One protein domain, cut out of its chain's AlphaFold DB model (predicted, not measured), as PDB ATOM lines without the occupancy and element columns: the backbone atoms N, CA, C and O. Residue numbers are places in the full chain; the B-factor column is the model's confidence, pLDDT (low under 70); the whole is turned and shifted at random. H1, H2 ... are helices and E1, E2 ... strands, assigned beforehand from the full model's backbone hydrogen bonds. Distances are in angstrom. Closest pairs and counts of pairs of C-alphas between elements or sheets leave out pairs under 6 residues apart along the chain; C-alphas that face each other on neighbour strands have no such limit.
ATOM      1  N   ASP A 103     260.021 204.387 238.711       44.19
ATOM      2  CA  ASP A 103     258.972 203.380 238.519       44.19
ATOM      3  C   ASP A 103     257.639 203.774 239.176       44.19
ATOM      4  O   ASP A 103     256.580 203.495 238.623       44.19
ATOM      5  N   PHE A 104     257.669 204.474 240.318       43.00
ATOM      6  CA  PHE A 104     256.462 204.966 240.991       43.00
ATOM      7  C   PHE A 104     255.919 206.251 240.356       43.00
ATOM      8  O   PHE A 104     254.706 206.416 240.255       43.00
ATOM      9  N   ARG A 105     256.793 207.134 239.851       48.47
ATOM     10  CA  ARG A 105     256.371 208.238 238.979       48.47
ATOM     11  C   ARG A 105     255.693 207.680 237.728       48.47
ATOM     12  O   ARG A 105     254.567 208.064 237.451       48.47
ATOM     13  N   ASN A 106     256.343 206.755 237.021       48.31
ATOM     14  CA  ASN A 106     255.800 206.113 235.825       48.31
ATOM     15  C   ASN A 106     254.499 205.361 236.139       48.31
ATOM     16  O   ASN A 106     253.591 205.369 235.318       48.31
ATOM     17  N   PHE A 107     254.372 204.753 237.324       48.19
ATOM     18  CA  PHE A 107     253.119 204.163 237.800       48.19
ATOM     19  C   PHE A 107     252.017 205.211 238.006       48.19
ATOM     20  O   PHE A 107     250.906 204.985 237.550       48.19
ATOM     21  N   LEU A 108     252.296 206.360 238.628       43.06
ATOM     22  CA  LEU A 108     251.308 207.440 238.765       43.06
ATOM     23  C   LEU A 108     250.945 208.057 237.406       43.06
ATOM     24  O   LEU A 108     249.772 208.300 237.144       43.06
ATOM     25  N   GLU A 109     251.918 208.255 236.517       47.34
ATOM     26  CA  GLU A 109     251.701 208.691 235.128       47.34
ATOM     27  C   GLU A 109     250.789 207.673 234.398       47.34
ATOM     28  O   GLU A 109     249.812 208.048 233.750       47.34
ATOM     29  N   LYS A 110     251.012 206.370 234.618       42.84
ATOM     30  CA  LYS A 110     250.217 205.249 234.090       42.84
ATOM     31  C   LYS A 110     248.820 205.112 234.714       42.84
ATOM     32  O   LYS A 110     247.874 204.792 234.004       42.84
ATOM     33  N   ASP A 111     248.653 205.378 236.002       41.88
ATOM     34  CA  ASP A 111     247.368 205.248 236.702       41.88
ATOM     35  C   ASP A 111     246.458 206.467 236.452       41.88
ATOM     36  O   ASP A 111     245.280 206.318 236.110       41.88
ATOM     37  N   LEU A 112     247.019 207.684 236.506       44.03
ATOM     38  CA  LEU A 112     246.289 208.927 236.234       44.03
ATOM     39  C   LEU A 112     246.051 209.196 234.736       44.03
ATOM     40  O   LEU A 112     245.057 209.851 234.417       44.03
ATOM     41  N   ILE A 113     246.913 208.720 233.821       46.72
ATOM     42  CA  ILE A 113     246.821 209.030 232.375       46.72
ATOM     43  C   ILE A 113     246.598 207.783 231.496       46.72
ATOM     44  O   ILE A 113     245.825 207.857 230.537       46.72
ATOM     45  N   GLU A 114     247.220 206.636 231.795       37.81
ATOM     46  CA  GLU A 114     247.087 205.405 230.985       37.81
ATOM     47  C   GLU A 114     245.980 204.433 231.449       37.81
ATOM     48  O   GLU A 114     245.798 203.380 230.830       37.81
ATOM     49  N   THR A 115     245.142 204.794 232.434       41.56
ATOM     50  CA  THR A 115     243.784 204.223 232.542       41.56
ATOM     51  C   THR A 115     242.939 204.720 231.358       41.56
ATOM     52  O   THR A 115     242.136 205.649 231.456       41.56
ATOM     53  N   GLY A 116     243.177 204.111 230.188       45.44
ATOM     54  CA  GLY A 116     242.931 204.701 228.864       45.44
ATOM     55  C   GLY A 116     241.503 205.160 228.560       45.44
ATOM     56  O   GLY A 116     241.320 205.999 227.678       45.44
ATOM     57  N   SER A 117     240.495 204.695 229.304       54.47
ATOM     58  CA  SER A 117     239.129 205.220 229.208       54.47
ATOM     59  C   SER A 117     239.078 206.732 229.455       54.47
ATOM     60  O   SER A 117     238.484 207.454 228.656       54.47
ATOM     61  N   ARG A 118     239.752 207.237 230.500       65.12
ATOM     62  CA  ARG A 118     239.667 208.653 230.897       65.12
ATOM     63  C   ARG A 118     240.279 209.599 229.874       65.12
ATOM     64  O   ARG A 118     239.641 210.591 229.535       65.12
ATOM     65  N   ARG A 119     241.466 209.290 229.337       70.50
ATOM     66  CA  ARG A 119     242.118 210.118 228.303       70.50
ATOM     67  C   ARG A 119     241.213 210.286 227.078       70.50
ATOM     68  O   ARG A 119     241.059 211.403 226.588       70.50
ATOM     69  N   HIS A 120     240.576 209.206 226.623       80.19
ATOM     70  CA  HIS A 120     239.640 209.272 225.501       80.19
ATOM     71  C   HIS A 120     238.329 209.988 225.858       80.19
ATOM     72  O   HIS A 120     237.848 210.761 225.035       80.19
ATOM     73  N   THR A 121     237.760 209.802 227.056       85.38
ATOM     74  CA  THR A 121     236.533 210.528 227.441       85.38
ATOM     75  C   THR A 121     236.769 212.030 227.621       85.38
ATOM     76  O   THR A 121     235.962 212.823 227.143       85.38
ATOM     77  N   LEU A 122     237.885 212.447 228.232       86.62
ATOM     78  CA  LEU A 122     238.248 213.867 228.337       86.62
ATOM     79  C   LEU A 122     238.386 214.510 226.947       86.62
ATOM     80  O   LEU A 122     237.815 215.575 226.719       86.62
ATOM     81  N   TRP A 123     239.047 213.830 226.002       88.56
ATOM     82  CA  TRP A 123     239.132 214.275 224.607       88.56
ATOM     83  C   TRP A 123     237.759 214.366 223.927       88.56
ATOM     84  O   TRP A 123     237.483 215.371 223.279       88.56
ATOM     85  N   ARG A 124     236.867 213.374 224.096       91.38
ATOM     86  CA  ARG A 124     235.507 213.428 223.518       91.38
ATOM     87  C   ARG A 124     234.696 214.595 224.079       91.38
ATOM     88  O   ARG A 124     234.107 215.342 223.305       91.38
ATOM     89  N   ARG A 125     234.694 214.788 225.403       92.50
ATOM     90  CA  ARG A 125     233.999 215.906 226.065       92.50
ATOM     91  C   ARG A 125     234.533 217.266 225.605       92.50
ATOM     92  O   ARG A 125     233.744 218.173 225.347       92.50
ATOM     93  N   TRP A 126     235.856 217.398 225.468       92.62
ATOM     94  CA  TRP A 126     236.510 218.596 224.938       92.62
ATOM     95  C   TRP A 126     236.148 218.849 223.469       92.62
ATOM     96  O   TRP A 126     235.563 219.884 223.158       92.62
ATOM     97  N   ARG A 127     236.390 217.877 222.578       92.12
ATOM     98  CA  ARG A 127     236.088 217.985 221.141       92.12
ATOM     99  C   ARG A 127     234.603 218.266 220.895       92.12
ATOM    100  O   ARG A 127     234.276 219.000 219.969       92.12
ATOM    101  N   TRP A 128     233.703 217.742 221.728       90.94
ATOM    102  CA  TRP A 128     232.268 218.041 221.687       90.94
ATOM    103  C   TRP A 128     231.941 219.493 222.066       90.94
ATOM    104  O   TRP A 128     231.179 220.147 221.351       90.94
ATOM    105  N   ALA A 129     232.536 220.015 223.144       89.19
ATOM    106  CA  ALA A 129     232.371 221.412 223.545       89.19
ATOM    107  C   ALA A 129     232.905 222.373 222.467       89.19
ATOM    108  O   ALA A 129     232.165 223.240 221.994       89.19
ATOM    109  N   GLU A 130     234.134 222.153 221.996       89.81
ATOM    110  CA  GLU A 130     234.743 222.989 220.958       89.81
ATOM    111  C   GLU A 130     234.051 222.841 219.599       89.81
ATOM    112  O   GLU A 130     233.919 223.821 218.872       89.81
ATOM    113  N   SER A 131     233.506 221.667 219.255       86.56
ATOM    114  CA  SER A 131     232.703 221.510 218.029       86.56
ATOM    115  C   SER A 131     231.469 222.416 218.034       86.56
ATOM    116  O   SER A 131     231.117 222.957 216.988       86.56
ATOM    117  N   LYS A 132     230.827 222.636 219.194       81.31
ATOM    118  CA  LYS A 132     229.701 223.582 219.304       81.31
ATOM    119  C   LYS A 132     230.148 225.043 219.179       81.31
ATOM    120  O   LYS A 132     229.417 225.827 218.578       81.31
ATOM    121  N   SER A 133     231.328 225.391 219.692       80.81
ATOM    122  CA  SER A 133     231.939 226.725 219.543       80.81
ATOM    123  C   SER A 133     232.318 227.016 218.080       80.81
ATOM    124  O   SER A 133     231.877 227.998 217.478       80.81
ATOM    125  N   ASN A 134     233.042 226.084 217.456       84.06
ATOM    126  CA  ASN A 134     233.495 226.170 216.071       84.06
ATOM    127  C   ASN A 134     232.320 226.239 215.083       84.06
ATOM    128  O   ASN A 134     232.333 227.079 214.182       84.06
ATOM    129  N   LEU A 135     231.256 225.452 215.299       77.50
ATOM    130  CA  LEU A 135     230.058 225.471 214.452       77.50
ATOM    131  C   LEU A 135     229.331 226.828 214.471       77.50
ATOM    132  O   LEU A 135     228.855 227.265 213.425       77.50
ATOM    133  N   GLN A 136     229.291 227.533 215.611       76.38
ATOM    134  CA  GLN A 136     228.739 228.900 215.683       76.38
ATOM    135  C   GLN A 136     229.554 229.904 214.853       76.38
ATOM    136  O   GLN A 136     228.998 230.870 214.334       76.38
ATOM    137  N   SER A 137     230.854 229.645 214.686       81.31
ATOM    138  CA  SER A 137     231.770 230.441 213.858       81.31
ATOM    139  C   SER A 137     231.843 229.967 212.395       81.31
ATOM    140  O   SER A 137     232.567 230.559 211.597       81.31
ATOM    141  N   GLY A 138     231.131 228.894 212.028       82.94
ATOM    142  CA  GLY A 138     231.225 228.255 210.709       82.94
ATOM    143  C   GLY A 138     232.545 227.513 210.447       82.94
ATOM    144  O   GLY A 138     232.829 227.169 209.299       82.94
ATOM    145  N   LEU A 139     233.354 227.272 211.482       85.31
ATOM    146  CA  LEU A 139     234.635 226.575 211.398       85.31
ATOM    147  C   LEU A 139     234.430 225.056 211.508       85.31
ATOM    148  O   LEU A 139     233.746 224.572 212.409       85.31
ATOM    149  N   VAL A 140     235.066 224.298 210.613       84.81
ATOM    150  CA  VAL A 140     235.080 222.828 210.626       84.81
ATOM    151  C   VAL A 140     236.523 222.363 210.448       84.81
ATOM    152  O   VAL A 140     237.108 222.580 209.391       84.81
ATOM    153  N   LEU A 141     237.082 221.751 211.493       87.00
ATOM    154  CA  LEU A 141     238.456 221.238 211.530       87.00
ATOM    155  C   LEU A 141     238.519 219.781 211.042       87.00
ATOM    156  O   LEU A 141     237.615 218.993 211.346       87.00
ATOM    157  N   THR A 142     239.593 219.400 210.342       89.81
ATOM    158  CA  THR A 142     239.845 217.991 209.973       89.81
ATOM    159  C   THR A 142     240.267 217.152 211.187       89.81
ATOM    160  O   THR A 142     240.616 217.690 212.239       89.81
ATOM    161  N   ASP A 143     240.256 215.818 211.081       89.12
ATOM    162  CA  ASP A 143     240.705 214.955 212.188       89.12
ATOM    163  C   ASP A 143     242.201 215.158 212.522       89.12
ATOM    164  O   ASP A 143     242.585 215.074 213.687       89.12
ATOM    165  N   GLU A 144     243.041 215.503 211.538       91.19
ATOM    166  CA  GLU A 144     244.453 215.858 211.743       91.19
ATOM    167  C   GLU A 144     244.633 217.212 212.446       91.19
ATOM    168  O   GLU A 144     245.635 217.430 213.129       91.19
ATOM    169  N   GLU A 145     243.688 218.137 212.274       92.62
ATOM    170  CA  GLU A 145     243.666 219.424 212.972       92.62
ATOM    171  C   GLU A 145     243.157 219.254 214.407       92.62
ATOM    172  O   GLU A 145     243.809 219.713 215.339       92.62
ATOM    173  N   TRP A 146     242.083 218.483 214.610       92.00
ATOM    174  CA  TRP A 146     241.611 218.092 215.943       92.00
ATOM    175  C   TRP A 146     242.674 217.360 216.767       92.00
ATOM    176  O   TRP A 146     242.763 217.572 217.977       92.00
ATOM    177  N   GLN A 147     243.480 216.506 216.131       90.50
ATOM    178  CA  GLN A 147     244.608 215.851 216.790       90.50
ATOM    179  C   GLN A 147     245.706 216.860 217.158       90.50
ATOM    180  O   GLN A 147     246.215 216.819 218.274       90.50
ATOM    181  N   ARG A 148     246.026 217.805 216.262       90.88
ATOM    182  CA  ARG A 148     247.041 218.843 216.504       90.88
ATOM    183  C   ARG A 148     246.671 219.765 217.662       90.88
ATOM    184  O   ARG A 148     247.518 220.010 218.511       90.88
ATOM    185  N   GLU A 149     245.423 220.223 217.737       92.00
ATOM    186  CA  GLU A 149     244.980 221.073 218.850       92.00
ATOM    187  C   GLU A 149     244.928 220.307 220.181       92.00
ATOM    188  O   GLU A 149     245.285 220.851 221.225       92.00
ATOM    189  N   TRP A 150     244.604 219.010 220.160       90.19
ATOM    190  CA  TRP A 150     244.732 218.176 221.357       90.19
ATOM    191  C   TRP A 150     246.192 217.988 221.799       90.19
ATOM    192  O   TRP A 150     246.489 218.043 222.993       90.19
ATOM    193  N   ASP A 151     247.120 217.814 220.859       85.94
ATOM    194  CA  ASP A 151     248.549 217.718 221.171       85.94
ATOM    195  C   ASP A 151     249.129 219.071 221.644       85.94
ATOM    196  O   ASP A 151     249.984 219.082 222.533       85.94
ATOM    197  N   ASN A 152     248.603 220.208 221.164       87.56
ATOM    198  CA  ASN A 152     248.892 221.545 221.704       87.56
ATOM    199  C   ASN A 152     248.442 221.669 223.174       87.56
ATOM    200  O   ASN A 152     249.216 222.118 224.019       87.56
ATOM    201  N   ILE A 153     247.226 221.218 223.504       87.19
ATOM    202  CA  ILE A 153     246.696 221.193 224.881       87.19
ATOM    203  C   ILE A 153     247.586 220.348 225.800       87.19
ATOM    204  O   ILE A 153     247.991 220.795 226.873       87.19
ATOM    205  N   LEU A 154     247.974 219.150 225.356       84.50
ATOM    206  CA  LEU A 154     248.896 218.293 226.106       84.50
ATOM    207  C   LEU A 154     250.286 218.922 226.280       84.50
ATOM    208  O   LEU A 154     250.937 218.675 227.296       84.50
ATOM    209  N   HIS A 155     250.736 219.744 225.329       80.75
ATOM    210  CA  HIS A 155     251.982 220.495 225.450       80.75
ATOM    211  C   HIS A 155     251.877 221.643 226.468       80.75
ATOM    212  O   HIS A 155     252.795 221.815 227.268       80.75
ATOM    213  N   MET A 156     250.755 222.372 226.516       78.31
ATOM    214  CA  MET A 156     250.522 223.419 227.527       78.31
ATOM    215  C   MET A 156     250.486 222.861 228.958       78.31
ATOM    216  O   MET A 156     250.948 223.519 229.889       78.31
ATOM    217  N   ALA A 157     250.013 221.624 229.136       77.31
ATOM    218  CA  ALA A 157     250.039 220.914 230.414       77.31
ATOM    219  C   ALA A 157     251.444 220.445 230.863       77.31
ATOM    220  O   ALA A 157     251.597 219.957 231.988       77.31
ATOM    221  N   ALA A 158     252.472 220.536 230.012       72.62
ATOM    222  CA  ALA A 158     253.794 219.998 230.313       72.62
ATOM    223  C   ALA A 158     254.572 220.873 231.312       72.62
ATOM    224  O   ALA A 158     254.698 222.086 231.156       72.62
ATOM    225  N   ALA A 159     255.227 220.236 232.288       71.31
ATOM    226  CA  ALA A 159     256.133 220.890 233.243       71.31
ATOM    227  C   ALA A 159     257.490 221.311 232.621       71.31
ATOM    228  O   ALA A 159     258.525 221.313 233.288       71.31
ATOM    229  N   THR A 160     257.504 221.650 231.331       68.69
ATOM    230  CA  THR A 160     258.648 222.213 230.610       68.69
ATOM    231  C   THR A 160     258.512 223.736 230.561       68.69
ATOM    232  O   THR A 160     257.563 224.222 229.946       68.69
ATOM    233  N   PRO A 161     259.423 224.516 231.173       67.50
ATOM    234  CA  PRO A 161     259.360 225.971 231.091       67.50
ATOM    235  C   PRO A 161     259.635 226.452 229.659       67.50
ATOM    236  O   PRO A 161     260.422 225.846 228.923       67.50
ATOM    237  N   ARG A 162     259.022 227.578 229.279       65.75
ATOM    238  CA  ARG A 162     259.211 228.225 227.974       65.75
ATOM    239  C   ARG A 162     260.693 228.526 227.754       65.75
ATOM    240  O   ARG A 162     261.366 229.043 228.647       65.75
ATOM    241  N   THR A 163     261.208 228.253 226.555       54.88
ATOM    242  CA  THR A 163     262.636 228.414 226.216       54.88
ATOM    243  C   THR A 163     263.022 229.883 225.977       54.88
ATOM    244  O   THR A 163     263.444 230.270 224.889       54.88
ATOM    245  N   GLN A 170     261.476 230.520 235.763       57.41
ATOM    246  CA  GLN A 170     260.821 229.428 235.032       57.41
ATOM    247  C   GLN A 170     259.359 229.784 234.735       57.41
ATOM    248  O   GLN A 170     258.462 229.503 235.527       57.41
ATOM    249  N   VAL A 171     259.132 230.421 233.587       61.94
ATOM    250  CA  VAL A 171     257.794 230.729 233.069       61.94
ATOM    251  C   VAL A 171     257.238 229.501 232.342       61.94
ATOM    252  O   VAL A 171     257.898 228.960 231.458       61.94
ATOM    253  N   TYR A 172     256.025 229.079 232.692       71.56
ATOM    254  CA  TYR A 172     255.312 227.955 232.067       71.56
ATOM    255  C   TYR A 172     254.262 228.443 231.057       71.56
ATOM    256  O   TYR A 172     254.037 229.653 230.917       71.56
ATOM    257  N   GLU A 173     253.644 227.518 230.324       71.00
ATOM    258  CA  GLU A 173     252.503 227.834 229.461       71.00
ATOM    259  C   GLU A 173     251.232 228.177 230.253       71.00
ATOM    260  O   GLU A 173     251.113 227.887 231.445       71.00
ATOM    261  N   SER A 174     250.305 228.870 229.591       76.69
ATOM    262  CA  SER A 174     249.014 229.250 230.176       76.69
ATOM    263  C   SER A 174     248.001 228.120 229.987       76.69
ATOM    264  O   SER A 174     247.944 227.521 228.919       76.69
ATOM    265  N   LEU A 175     247.185 227.831 231.004       82.25
ATOM    266  CA  LEU A 175     246.272 226.681 230.989       82.25
ATOM    267  C   LEU A 175     244.827 227.072 230.653       82.25
ATOM    268  O   LEU A 175     244.253 227.968 231.265       82.25
ATOM    269  N   GLU A 176     244.227 226.335 229.718       83.75
ATOM    270  CA  GLU A 176     242.820 226.440 229.302       83.75
ATOM    271  C   GLU A 176     241.826 225.727 230.242       83.75
ATOM    272  O   GLU A 176     242.212 224.921 231.092       83.75
ATOM    273  N   SER A 177     240.524 225.964 230.045       86.12
ATOM    274  CA  SER A 177     239.414 225.422 230.852       86.12
ATOM    275  C   SER A 177     239.399 223.889 230.958       86.12
ATOM    276  O   SER A 177     239.032 223.345 232.004       86.12
ATOM    277  N   ILE A 178     239.858 223.168 229.928       88.12
ATOM    278  CA  ILE A 178     239.983 221.701 229.948       88.12
ATOM    279  C   ILE A 178     240.982 221.207 231.009       88.12
ATOM    280  O   ILE A 178     240.783 220.143 231.598       88.12
ATOM    281  N   HIS A 179     241.997 222.004 231.356       84.62
ATOM    282  CA  HIS A 179     242.928 221.697 232.445       84.62
ATOM    283  C   HIS A 179     242.270 221.865 233.819       84.62
ATOM    284  O   HIS A 179     242.551 221.087 234.727       84.62
ATOM    285  N   VAL A 180     241.350 222.825 233.971       81.06
ATOM    286  CA  VAL A 180     240.540 222.989 235.194       81.06
ATOM    287  C   VAL A 180     239.589 221.797 235.359       81.06
ATOM    288  O   VAL A 180     239.454 221.252 236.455       81.06
ATOM    289  N   PHE A 181     239.003 221.311 234.261       83.75
ATOM    290  CA  PHE A 181     238.195 220.089 234.257       83.75
ATOM    291  C   PHE A 181     239.019 218.839 234.603       83.75
ATOM    292  O   PHE A 181     238.595 218.034 235.436       83.75
ATOM    293  N   ALA A 182     240.220 218.684 234.037       78.62
ATOM    294  CA  ALA A 182     241.139 217.602 234.394       78.62
ATOM    295  C   ALA A 182     241.579 217.685 235.870       78.62
ATOM    296  O   ALA A 182     241.578 216.673 236.573       78.62
ATOM    297  N   LEU A 183     241.862 218.889 236.380       74.94
ATOM    298  CA  LEU A 183     242.187 219.122 237.787       74.94
ATOM    299  C   LEU A 183     241.035 218.695 238.709       74.94
ATOM    300  O   LEU A 183     241.287 217.994 239.686       74.94
ATOM    301  N   ALA A 184     239.780 219.023 238.385       74.50
ATOM    302  CA  ALA A 184     238.619 218.583 239.167       74.50
ATOM    303  C   ALA A 184     238.577 217.047 239.334       74.50
ATOM    304  O   ALA A 184     238.308 216.545 240.431       74.50
ATOM    305  N   HIS A 185     238.922 216.296 238.279       75.56
ATOM    306  CA  HIS A 185     239.031 214.833 238.315       75.56
ATOM    307  C   HIS A 185     240.196 214.339 239.177       75.56
ATOM    308  O   HIS A 185     239.988 213.455 240.009       75.56
ATOM    309  N   ILE A 186     241.391 214.926 239.026       69.38
ATOM    310  CA  ILE A 186     242.584 214.597 239.831       69.38
ATOM    311  C   ILE A 186     242.307 214.827 241.325       69.38
ATOM    312  O   ILE A 186     242.659 213.997 242.160       69.38
ATOM    313  N   LEU A 187     241.619 215.920 241.667       60.38
ATOM    314  CA  LEU A 187     241.238 216.248 243.043       60.38
ATOM    315  C   LEU A 187     240.011 215.465 243.553       60.38
ATOM    316  O   LEU A 187     239.658 215.601 244.726       60.38
ATOM    317  N   LYS A 188     239.322 214.704 242.683       65.94
ATOM    318  CA  LYS A 188     237.970 214.146 242.901       65.94
ATOM    319  C   LYS A 188     237.019 215.163 243.559       65.94
ATOM    320  O   LYS A 188     236.276 214.827 244.482       65.94
ATOM    321  N   ARG A 189     237.067 216.424 243.125       72.56
ATOM    322  CA  ARG A 189     236.405 217.555 243.791       72.56
ATOM    323  C   ARG A 189     235.892 218.558 242.755       72.56
ATOM    324  O   ARG A 189     236.678 218.961 241.900       72.56
ATOM    325  N   PRO A 190     234.622 218.995 242.828       75.50
ATOM    326  CA  PRO A 190     234.101 220.070 241.995       75.50
ATOM    327  C   PRO A 190     234.930 221.348 242.115       75.50
ATOM    328  O   PRO A 190     235.377 221.700 243.211       75.50
ATOM    329  N   ILE A 191     235.084 222.067 241.010       77.31
ATOM    330  CA  ILE A 191     235.679 223.404 240.983       77.31
ATOM    331  C   ILE A 191     234.611 224.384 240.494       77.31
ATOM    332  O   ILE A 191     233.909 224.108 239.524       77.31
ATOM    333  N   VAL A 192     234.479 225.517 241.179       73.94
ATOM    334  CA  VAL A 192     233.591 226.619 240.796       73.94
ATOM    335  C   VAL A 192     234.452 227.846 240.512       73.94
ATOM    336  O   VAL A 192     235.208 228.274 241.383       73.94
ATOM    337  N   GLU A 193     234.308 228.407 239.313       66.19
ATOM    338  CA  GLU A 193     234.687 229.783 238.981       66.19
ATOM    339  C   GLU A 193     233.393 230.616 239.032       66.19
ATOM    340  O   GLU A 193     232.537 230.492 238.148       66.19
ATOM    341  N   PRO A 194     233.153 231.369 240.120       58.47
ATOM    342  CA  PRO A 194     231.916 232.097 240.313       58.47
ATOM    343  C   PRO A 194     232.048 233.490 239.706       58.47
ATOM    344  O   PRO A 194     232.511 234.426 240.363       58.47
ATOM    345  N   THR A 195     231.523 233.633 238.493       50.66
ATOM    346  CA  THR A 195     231.573 234.824 237.620       50.66
ATOM    347  C   THR A 195     230.719 236.009 238.122       50.66
ATOM    348  O   THR A 195     230.148 236.789 237.363       50.66
ATOM    349  N   PHE A 196     230.564 236.095 239.444       45.47
ATOM    350  CA  PHE A 196     229.834 237.101 240.208       45.47
ATOM    351  C   PHE A 196     230.480 237.407 241.579       45.47
ATOM    352  O   PHE A 196     230.168 238.438 242.170       45.47
ATOM    353  N   ALA A 197     231.354 236.543 242.126       34.69
ATOM    354  CA  ALA A 197     231.891 236.727 243.488       34.69
ATOM    355  C   ALA A 197     233.160 237.598 243.549       34.69
ATOM    356  O   ALA A 197     233.458 238.177 244.593       34.69
ATOM    357  N   VAL A 198     233.884 237.701 242.434       34.78
ATOM    358  CA  VAL A 198     234.953 238.674 242.157       34.78
ATOM    359  C   VAL A 198     234.730 239.178 240.726       34.78
ATOM    360  O   VAL A 198     233.925 238.613 239.984       34.78
ATOM    361  N   VAL A 199     235.410 240.256 240.338       37.75
ATOM    362  CA  VAL A 199     235.432 240.770 238.963       37.75
ATOM    363  C   VAL A 199     236.212 239.807 238.053       37.75
ATOM    364  O   VAL A 199     237.363 240.064 237.721       37.75
ATOM    365  N   SER A 200     235.594 238.694 237.654       41.22
ATOM    366  CA  SER A 200     235.964 237.989 236.425       41.22
ATOM    367  C   SER A 200     235.071 238.517 235.299       41.22
ATOM    368  O   SER A 200     233.858 238.296 235.269       41.22
ATOM    369  N   ASP A 201     235.658 239.332 234.420       51.25
ATOM    370  CA  ASP A 201     234.946 239.981 233.315       51.25
ATOM    371  C   ASP A 201     234.385 238.889 232.384       51.25
ATOM    372  O   ASP A 201     235.133 238.063 231.865       51.25
ATOM    373  N   THR A 202     233.069 238.848 232.145       57.75
ATOM    374  CA  THR A 202     232.474 237.813 231.266       57.75
ATOM    375  C   THR A 202     233.001 237.894 229.831       57.75
ATOM    376  O   THR A 202     232.907 236.929 229.073       57.75
ATOM    377  N   VAL A 203     233.530 239.060 229.457       58.72
ATOM    378  CA  VAL A 203     234.105 239.370 228.152       58.72
ATOM    379  C   VAL A 203     235.379 240.179 228.374       58.72
ATOM    380  O   VAL A 203     235.335 241.239 228.991       58.72
ATOM    381  N   LEU A 204     236.502 239.684 227.861       60.78
ATOM    382  CA  LEU A 204     237.795 240.353 227.856       60.78
ATOM    383  C   LEU A 204     237.683 241.667 227.071       60.78
ATOM    384  O   LEU A 204     237.232 241.676 225.921       60.78
ATOM    385  N   ARG A 205     238.102 242.774 227.690       60.59
ATOM    386  CA  ARG A 205     238.037 244.122 227.107       60.59
ATOM    387  C   ARG A 205     239.402 244.625 226.658       60.59
ATOM    388  O   ARG A 205     240.428 244.291 227.249       60.59
ATOM    389  N   ASN A 206     239.418 245.465 225.627       54.59
ATOM    390  CA  ASN A 206     240.614 246.212 225.246       54.59
ATOM    391  C   ASN A 206     240.817 247.454 226.143       54.59
ATOM    392  O   ASN A 206     239.974 247.798 226.970       54.59
ATOM    393  N   ALA A 207     241.926 248.175 225.953       60.28
ATOM    394  CA  ALA A 207     242.251 249.377 226.733       60.28
ATOM    395  C   ALA A 207     241.301 250.582 226.509       60.28
ATOM    396  O   ALA A 207     241.421 251.580 227.217       60.28
ATOM    397  N   ALA A 208     240.371 250.503 225.551       60.12
ATOM    398  CA  ALA A 208     239.283 251.462 225.347       60.12
ATOM    399  C   ALA A 208     237.938 250.986 225.951       60.12
ATOM    400  O   ALA A 208     236.944 251.703 225.867       60.12
ATOM    401  N   GLY A 209     237.902 249.801 226.577       56.84
ATOM    402  CA  GLY A 209     236.706 249.189 227.169       56.84
ATOM    403  C   GLY A 209     235.858 248.355 226.200       56.84
ATOM    404  O   GLY A 209     234.841 247.790 226.616       56.84
ATOM    405  N   GLU A 210     236.265 248.258 224.931       64.94
ATOM    406  CA  GLU A 210     235.548 247.517 223.887       64.94
ATOM    407  C   GLU A 210     235.699 246.004 224.081       64.94
ATOM    408  O   GLU A 210     236.748 245.515 224.503       64.94
ATOM    409  N   GLU A 211     234.644 245.265 223.756       74.06
ATOM    410  CA  GLU A 211     234.531 243.820 223.964       74.06
ATOM    411  C   GLU A 211     235.270 243.036 222.870       74.06
ATOM    412  O   GLU A 211     234.966 243.185 221.688       74.06
ATOM    413  N   LEU A 212     236.248 242.207 223.263       63.94
ATOM    414  CA  LEU A 212     237.071 241.411 222.345       63.94
ATOM    415  C   LEU A 212     236.627 239.944 222.261       63.94
ATOM    416  O   LEU A 212     236.426 239.430 221.164       63.94
ATOM    417  N   SER A 213     236.507 239.252 223.398       53.59
ATOM    418  CA  SER A 213     236.184 237.816 223.435       53.59
ATOM    419  C   SER A 213     235.616 237.375 224.791       53.59
ATOM    420  O   SER A 213     236.029 237.908 225.820       53.59
ATOM    421  N   PRO A 214     234.678 236.412 224.848       63.84
ATOM    422  CA  PRO A 214     234.187 235.868 226.115       63.84
ATOM    423  C   PRO A 214     235.306 235.146 226.884       63.84
ATOM    424  O   PRO A 214     236.157 234.498 226.272       63.84
ATOM    425  N   ILE A 215     235.297 235.217 228.219       66.62
ATOM    426  CA  ILE A 215     236.271 234.496 229.056       66.62
ATOM    427  C   ILE A 215     235.746 233.074 229.354       66.62
ATOM    428  O   ILE A 215     234.734 232.933 230.043       66.62
ATOM    429  N   PRO A 216     236.412 231.996 228.886       69.69
ATOM    430  CA  PRO A 216     235.851 230.636 228.887       69.69
ATOM    431  C   PRO A 216     235.966 229.891 230.230       69.69
ATOM    432  O   PRO A 216     235.612 228.715 230.312       69.69
ATOM    433  N   PHE A 217     236.489 230.534 231.278       73.62
ATOM    434  CA  PHE A 217     236.744 229.902 232.579       73.62
ATOM    435  C   PHE A 217     235.556 229.949 233.550       73.62
ATOM    436  O   PHE A 217     235.506 229.147 234.480       73.62
ATOM    437  N   GLY A 218     234.603 230.866 233.353       76.81
ATOM    438  CA  GLY A 218     233.475 231.055 234.268       76.81
ATOM    439  C   GLY A 218     232.512 229.866 234.273       76.81
ATOM    440  O   GLY A 218     232.058 229.443 233.208       76.81
ATOM    441  N   GLY A 219     232.187 229.316 235.448       83.75
ATOM    442  CA  GLY A 219     231.243 228.202 235.577       83.75
ATOM    443  C   GLY A 219     231.612 227.124 236.600       83.75
ATOM    444  O   GLY A 219     232.322 227.351 237.578       83.75
ATOM    445  N   ILE A 220     231.072 225.924 236.384       85.50
ATOM    446  CA  ILE A 220     231.168 224.764 237.275       85.50
ATOM    447  C   ILE A 220     231.829 223.603 236.526       85.50
ATOM    448  O   ILE A 220     231.388 223.213 235.443       85.50
ATOM    449  N   TYR A 221     232.852 223.011 237.140       85.94
ATOM    450  CA  TYR A 221     233.583 221.840 236.664       85.94
ATOM    451  C   TYR A 221     233.344 220.671 237.625       85.94
ATOM    452  O   TYR A 221     233.727 220.741 238.795       85.94
ATOM    453  N   LEU A 222     232.718 219.590 237.149       85.88
ATOM    454  CA  LEU A 222     232.444 218.390 237.950       85.88
ATOM    455  C   LEU A 222     233.375 217.227 237.559       85.88
ATOM    456  O   LEU A 222     233.670 217.065 236.375       85.88
ATOM    457  N   PRO A 223     233.806 216.378 238.512       83.00
ATOM    458  CA  PRO A 223     234.622 215.196 238.238       83.00
ATOM    459  C   PRO A 223     233.777 214.021 237.700       83.00
ATOM    460  O   PRO A 223     233.716 212.965 238.322       83.00
ATOM    461  N   LEU A 224     233.106 214.209 236.560       85.62
ATOM    462  CA  LEU A 224     232.108 213.287 235.990       85.62
ATOM    463  C   LEU A 224     232.631 211.867 235.674       85.62
ATOM    464  O   LEU A 224     231.850 210.921 235.670       85.62
ATOM    465  N   GLU A 225     233.940 211.689 235.463       83.06
ATOM    466  CA  GLU A 225     234.594 210.378 235.273       83.06
ATOM    467  C   GLU A 225     235.016 209.705 236.605       83.06
ATOM    468  O   GLU A 225     235.881 208.816 236.642       83.06
ATOM    469  N   CYS A 226     234.438 210.151 237.724       77.00
ATOM    470  CA  CYS A 226     234.580 209.591 239.067       77.00
ATOM    471  C   CYS A 226     233.184 209.463 239.702       77.00
ATOM    472  O   CYS A 226     232.472 210.458 239.747       77.00
ATOM    473  N   PRO A 227     232.780 208.303 240.260       75.75
ATOM    474  CA  PRO A 227     231.487 208.191 240.936       75.75
ATOM    475  C   PRO A 227     231.363 209.214 242.070       75.75
ATOM    476  O   PRO A 227     232.263 209.296 242.907       75.75
ATOM    477  N   SER A 228     230.245 209.939 242.146       77.88
ATOM    478  CA  SER A 228     230.009 211.018 243.125       77.88
ATOM    479  C   SER A 228     230.245 210.610 244.587       77.88
ATOM    480  O   SER A 228     230.742 211.403 245.386       77.88
ATOM    481  N   ALA A 229     229.983 209.345 244.935       72.62
ATOM    482  CA  ALA A 229     230.266 208.759 246.249       72.62
ATOM    483  C   ALA A 229     231.771 208.671 246.608       72.62
ATOM    484  O   ALA A 229     232.109 208.466 247.771       72.62
ATOM    485  N   GLN A 230     232.675 208.822 245.634       70.25
ATOM    486  CA  GLN A 230     234.127 208.925 245.832       70.25
ATOM    487  C   GLN A 230     234.640 210.376 245.818       70.25
ATOM    488  O   GLN A 230     235.852 210.588 245.903       70.25
ATOM    489  N   CYS A 231     233.755 211.366 245.669       68.12
ATOM    490  CA  CYS A 231     234.121 212.764 245.471       68.12
ATOM    491  C   CYS A 231     233.865 213.632 246.710       68.12
ATOM    492  O   CYS A 231     232.947 213.406 247.499       68.12
ATOM    493  N   HIS A 232     234.674 214.678 246.868       67.62
ATOM    494  CA  HIS A 232     234.449 215.712 247.873       67.62
ATOM    495  C   HIS A 232     233.358 216.672 247.403       67.62
ATOM    496  O   HIS A 232     233.573 217.418 246.456       67.62
ATOM    497  N   ARG A 233     232.217 216.704 248.097       72.75
ATOM    498  CA  ARG A 233     231.054 217.519 247.707       72.75
ATOM    499  C   ARG A 233     231.141 219.016 248.010       72.75
ATOM    500  O   ARG A 233     230.365 219.806 247.479       72.75
ATOM    501  N   SER A 234     232.110 219.431 248.823       73.81
ATOM    502  CA  SER A 234     232.464 220.846 248.941       73.81
ATOM    503  C   SER A 234     233.301 221.258 247.731       73.81
ATOM    504  O   SER A 234     234.401 220.719 247.575       73.81
ATOM    505  N   PRO A 235     232.887 222.248 246.926       72.88
ATOM    506  CA  PRO A 235     233.710 222.707 245.817       72.88
ATOM    507  C   PRO A 235     235.028 223.327 246.306       72.88
ATOM    508  O   PRO A 235     235.171 223.730 247.467       72.88
ATOM    509  N   LEU A 236     236.015 223.369 245.417       71.81
ATOM    510  CA  LEU A 236     237.099 224.347 245.439       71.81
ATOM    511  C   LEU A 236     236.604 225.592 244.691       71.81
ATOM    512  O   LEU A 236     235.990 225.456 243.636       71.81
ATOM    513  N   VAL A 237     236.853 226.787 245.224       69.25
ATOM    514  CA  VAL A 237     236.417 228.039 244.591       69.25
ATOM    515  C   VAL A 237     237.643 228.807 244.109       69.25
ATOM    516  O   VAL A 237     238.547 229.093 244.898       69.25
ATOM    517  N   LEU A 238     237.680 229.116 242.816       66.44
ATOM    518  CA  LEU A 238     238.739 229.882 242.157       66.44
ATOM    519  C   LEU A 238     238.131 231.140 241.537       66.44
ATOM    520  O   LEU A 238     236.982 231.108 241.123       66.44
ATOM    521  N   CYS A 239     238.903 232.213 241.418       62.81
ATOM    522  CA  CYS A 239     238.572 233.354 240.568       62.81
ATOM    523  C   CYS A 239     239.664 233.552 239.523       62.81
ATOM    524  O   CYS A 239     240.845 233.355 239.825       62.81
ATOM    525  N   TYR A 240     239.258 233.951 238.321       60.44
ATOM    526  CA  TYR A 240     240.150 234.278 237.213       60.44
ATOM    527  C   TYR A 240     240.053 235.765 236.848       60.44
ATOM    528  O   TYR A 240     239.014 236.230 236.391       60.44
ATOM    529  N   ASP A 241     241.151 236.501 236.996       58.09
ATOM    530  CA  ASP A 241     241.293 237.880 236.513       58.09
ATOM    531  C   ASP A 241     242.657 238.034 235.834       58.09
ATOM    532  O   ASP A 241     243.649 237.477 236.300       58.09
ATOM    533  N   SER A 242     242.717 238.786 234.732       62.47
ATOM    534  CA  SER A 242     243.966 239.266 234.126       62.47
ATOM    535  C   SER A 242     245.034 238.174 233.910       62.47
ATOM    536  O   SER A 242     246.220 238.373 234.171       62.47
ATOM    537  N   ALA A 243     244.596 237.005 233.422       61.12
ATOM    538  CA  ALA A 243     245.397 235.789 233.216       61.12
ATOM    539  C   ALA A 243     245.988 235.134 234.487       61.12
ATOM    540  O   ALA A 243     246.914 234.326 234.399       61.12
ATOM    541  N   HIS A 244     245.424 235.419 235.662       58.81
ATOM    542  CA  HIS A 244     245.827 234.861 236.949       58.81
ATOM    543  C   HIS A 244     244.656 234.172 237.673       58.81
ATOM    544  O   HIS A 244     243.562 234.719 237.790       58.81
ATOM    545  N   PHE A 245     244.908 232.971 238.204       58.97
ATOM    546  CA  PHE A 245     243.983 232.264 239.092       58.97
ATOM    547  C   PHE A 245     244.318 232.530 240.561       58.97
ATOM    548  O   PHE A 245     245.447 232.304 240.995       58.97
ATOM    549  N   SER A 246     243.312 232.913 241.344       52.72
ATOM    550  CA  SER A 246     243.390 233.049 242.803       52.72
ATOM    551  C   SER A 246     242.344 232.172 243.491       52.72
ATOM    552  O   SER A 246     241.206 232.079 243.040       52.72
ATOM    553  N   ALA A 247     242.706 231.521 244.599       54.94
ATOM    554  CA  ALA A 247     241.780 230.686 245.364       54.94
ATOM    555  C   ALA A 247     240.957 231.529 246.352       54.94
ATOM    556  O   ALA A 247     241.526 232.230 247.191       54.94
ATOM    557  N   LEU A 248     239.626 231.418 246.307       56.75
ATOM    558  CA  LEU A 248     238.761 232.015 247.324       56.75
ATOM    559  C   LEU A 248     238.720 231.132 248.574       56.75
ATOM    560  O   LEU A 248     238.447 229.932 248.513       56.75
ATOM    561  N   VAL A 249     238.964 231.749 249.732       54.34
ATOM    562  CA  VAL A 249     239.023 231.074 251.034       54.34
ATOM    563  C   VAL A 249     237.981 231.628 252.001       54.34
ATOM    564  O   VAL A 249     237.773 232.832 252.116       54.34
ATOM    565  N   THR A 250     237.323 230.731 252.733       48.59
ATOM    566  CA  THR A 250     236.319 231.088 253.742       48.59
ATOM    567  C   THR A 250     236.996 231.642 254.996       48.59
ATOM    568  O   THR A 250     237.834 230.956 255.590       48.59
ATOM    569  N   MET A 251     236.603 232.835 255.448       49.84
ATOM    570  CA  MET A 251     237.086 233.387 256.718       49.84
ATOM    571  C   MET A 251     236.692 232.494 257.902       49.84
ATOM    572  O   MET A 251     235.588 231.955 257.959       49.84
ATOM    573  N   ARG A 252     237.599 232.342 258.872       45.72
ATOM    574  CA  ARG A 252     237.355 231.542 260.079       45.72
ATOM    575  C   ARG A 252     236.626 232.356 261.140       45.72
ATOM    576  O   ARG A 252     237.092 233.419 261.545       45.72
ATOM    577  N   HIS A 253     235.525 231.812 261.648       42.53
ATOM    578  CA  HIS A 253     234.804 232.381 262.780       42.53
ATOM    579  C   HIS A 253     235.477 231.988 264.102       42.53
ATOM    580  O   HIS A 253     235.309 230.869 264.580       42.53
ATOM    581  N   ILE A 325     229.103 229.706 251.722       68.12
ATOM    582  CA  ILE A 325     228.328 229.300 250.544       68.12
ATOM    583  C   ILE A 325     228.915 229.914 249.275       68.12
ATOM    584  O   ILE A 325     229.599 230.935 249.342       68.12
ATOM    585  N   ILE A 326     228.577 229.346 248.118       70.81
ATOM    586  CA  ILE A 326     228.762 230.000 246.819       70.81
ATOM    587  C   ILE A 326     227.498 229.826 245.950       70.81
ATOM    588  O   ILE A 326     227.047 228.691 245.783       70.81
ATOM    589  N   PRO A 327     226.866 230.901 245.432       79.00
ATOM    590  CA  PRO A 327     225.723 230.777 244.524       79.00
ATOM    591  C   PRO A 327     226.078 229.974 243.269       79.00
ATOM    592  O   PRO A 327     227.174 230.126 242.734       79.00
ATOM    593  N   ILE A 328     225.143 229.154 242.780       81.38
ATOM    594  CA  ILE A 328     225.311 228.398 241.519       81.38
ATOM    595  C   ILE A 328     224.602 229.062 240.325       81.38
ATOM    596  O   ILE A 328     224.431 228.439 239.278       81.38
ATOM    597  N   THR A 329     224.187 230.320 240.480       79.56
ATOM    598  CA  THR A 329     223.471 231.115 239.472       79.56
ATOM    599  C   THR A 329     224.129 232.474 239.246       79.56
ATOM    600  O   THR A 329     224.710 233.040 240.173       79.56
ATOM    601  N   ASP A 330     223.979 233.032 238.045       71.88
ATOM    602  CA  ASP A 330     224.411 234.395 237.716       71.88
ATOM    603  C   ASP A 330     223.488 235.481 238.320       71.88
ATOM    604  O   ASP A 330     222.461 235.205 238.948       71.88
ATOM    605  N   ARG A 331     223.832 236.756 238.082       69.62
ATOM    606  CA  ARG A 331     223.028 237.931 238.482       69.62
ATOM    607  C   ARG A 331     221.611 237.974 237.886       69.62
ATOM    608  O   ARG A 331     220.757 238.680 238.414       69.62
ATOM    609  N   ASN A 332     221.374 237.251 236.792       73.56
ATOM    610  CA  ASN A 332     220.092 237.160 236.094       73.56
ATOM    611  C   ASN A 332     219.275 235.926 236.533       73.56
ATOM    612  O   ASN A 332     218.135 235.785 236.097       73.56
ATOM    613  N   ARG A 333     219.832 235.083 237.421       77.00
ATOM    614  CA  ARG A 333     219.310 233.793 237.918       77.00
ATOM    615  C   ARG A 333     219.437 232.605 236.959       77.00
ATOM    616  O   ARG A 333     218.900 231.541 237.259       77.00
ATOM    617  N   ASN A 334     220.196 232.743 235.874       81.12
ATOM    618  CA  ASN A 334     220.580 231.605 235.039       81.12
ATOM    619  C   ASN A 334     221.516 230.680 235.832       81.12
ATOM    620  O   ASN A 334     222.380 231.170 236.565       81.12
ATOM    621  N   LEU A 335     221.410 229.364 235.652       83.69
ATOM    622  CA  LEU A 335     222.404 228.409 236.156       83.69
ATOM    623  C   LEU A 335     223.798 228.714 235.564       83.69
ATOM    624  O   LEU A 335     223.917 228.964 234.363       83.69
ATOM    625  N   LEU A 336     224.856 228.678 236.385       83.38
ATOM    626  CA  LEU A 336     226.234 228.865 235.905       83.38
ATOM    627  C   LEU A 336     226.620 227.790 234.860       83.38
ATOM    628  O   LEU A 336     226.158 226.648 234.968       83.38
ATOM    629  N   PRO A 337     227.485 228.103 233.869       86.12
ATOM    630  CA  PRO A 337     227.872 227.154 232.823       86.12
ATOM    631  C   PRO A 337     228.452 225.850 233.384       86.12
ATOM    632  O   PRO A 337     229.447 225.866 234.105       86.12
ATOM    633  N   LEU A 338     227.849 224.706 233.041       89.56
ATOM    634  CA  LEU A 338     228.324 223.386 233.466       89.56
ATOM    635  C   LEU A 338     229.273 222.798 232.410       89.56
ATOM    636  O   LEU A 338     228.834 222.174 231.435       89.56
ATOM    637  N   HIS A 339     230.570 223.027 232.606       89.56
ATOM    638  CA  HIS A 339     231.633 222.725 231.644       89.56
ATOM    639  C   HIS A 339     231.771 221.230 231.344       89.56
ATOM    640  O   HIS A 339     231.659 220.392 232.238       89.56
ATOM    641  N   PHE A 340     232.029 220.910 230.068       92.25
ATOM    642  CA  PHE A 340     232.324 219.557 229.557       92.25
ATOM    643  C   PHE A 340     231.318 218.462 229.983       92.25
ATOM    644  O   PHE A 340     231.639 217.272 230.042       92.25
ATOM    645  N   SER A 341     230.076 218.862 230.276       91.94
ATOM    646  CA  SER A 341     229.064 218.022 230.929       91.94
ATOM    647  C   SER A 341     228.551 216.857 230.081       91.94
ATOM    648  O   SER A 341     228.171 215.822 230.629       91.94
ATOM    649  N   VAL A 342     228.623 216.978 228.757       92.19
ATOM    650  CA  VAL A 342     228.200 215.952 227.797       92.19
ATOM    651  C   VAL A 342     229.409 215.204 227.237       92.19
ATOM    652  O   VAL A 342     230.348 215.829 226.747       92.19
ATOM    653  N   ASP A 343     229.346 213.874 227.266       91.50
ATOM    654  CA  ASP A 343     230.176 212.982 226.453       91.50
ATOM    655  C   ASP A 343     229.283 212.354 225.366       91.50
ATOM    656  O   ASP A 343     228.279 211.735 225.725       91.50
ATOM    657  N   PRO A 344     229.602 212.488 224.065       89.38
ATOM    658  CA  PRO A 344     228.855 211.818 223.001       89.38
ATOM    659  C   PRO A 344     229.091 210.298 222.931       89.38
ATOM    660  O   PRO A 344     228.335 209.598 222.263       89.38
TER     661      PRO A 344
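AT A GLANCE: This is residues 103 to 163, 170 to 253 and 325 to 344 of the 615 residues of an uncharacterized protein of Gongylonema pulchrum (UniProt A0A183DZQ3). A small twisted sheet of four strands has the helix H4 over one face, near the middle of the domain; the long helix H2 and the helix H3 lie beyond H4, off the sheet, with H1 out at the far end. The small hairpin of E2 and E3 sits off to another side, and residues 328 to 344, with no named element, run from E7 back toward H2. The printed part has 165 residues, under half of them in named elements, in the order H1 H2 H3 H4 E1 E2 E3 E4 E5 E6 E7; the class is mixed, helices and strands. The four-stranded sheet is mixed, in the order E4, E1, E5, E6. The whole is compact, with a radius of gyration of the C-alphas of 17.2 A and spans of 47 by 46 by 38 A.

HOW THE PARTS SIT: H1, residues 103 to 112, is apart from H2, residues 116 to 136. H2 and H3, residues 143 to 156, are close but not clearly touching; their closest C-alphas, Trp 123 and Trp 150, are 7.6 A apart. H2 and H4, residues 177 to 186, are also close but not clearly touching, at a shallow tilt of 24 degrees, opposite ways; their closest C-alphas, Trp 126 and Ile 178, are 6.8 A apart. In the four helices every O i to N i+4 pair is within hydrogen-bond range. H4 is on the sheet of E4, residues 219 to 221, E1, residues 191 to 193, E5, residues 236 to 241, and E6, residues 244 to 247, making two layers, a helix on one face of a sheet. Its height over the sheet is 8.3 A, and the closest C-alphas of H4 and E4, Phe 181 and Tyr 221, are 5.5 A apart. E4 and E1 are antiparallel, with N 193 and O 219 at 2.8 A. E1 and E5 are parallel, with N 192 and O 236 at 2.9 A. E5 and E6 form a hairpin, with N 239 and O 246 at 2.8 A. E2, residues 203 to 205, and E3, residues 211 to 214, form another, with N 204 and O 213 at 2.7 A. E7, residues 325 to 327, pairs with no named strand.

IN THESE COORDINATES: H1 begins at C-alpha 103, (258.972, 203.380, 238.519), and is 14.0 A long. H2 is 31.0 A, H3 20.1 A and H4 14.4 A. E5, 16.7 A, ends at C-alpha 241, (241.293, 237.880, 236.513). E7 ends at C-alpha 327, (225.723, 230.777, 244.524).

THE WHOLE: The C-alphas farthest apart, Thr 142 and His 253, are 55.0 A apart. Residues 164 to 169 and 254 to 324 are not printed, with gaps of 9.1 A and 14.2 A between the C-alphas on either side. Of the links that are printed whole, E4 to E5 is long. The mean pLDDT of the printed part is 71.1; 69 residues are under 70, among them residues 103 to 118 and 237 to 253.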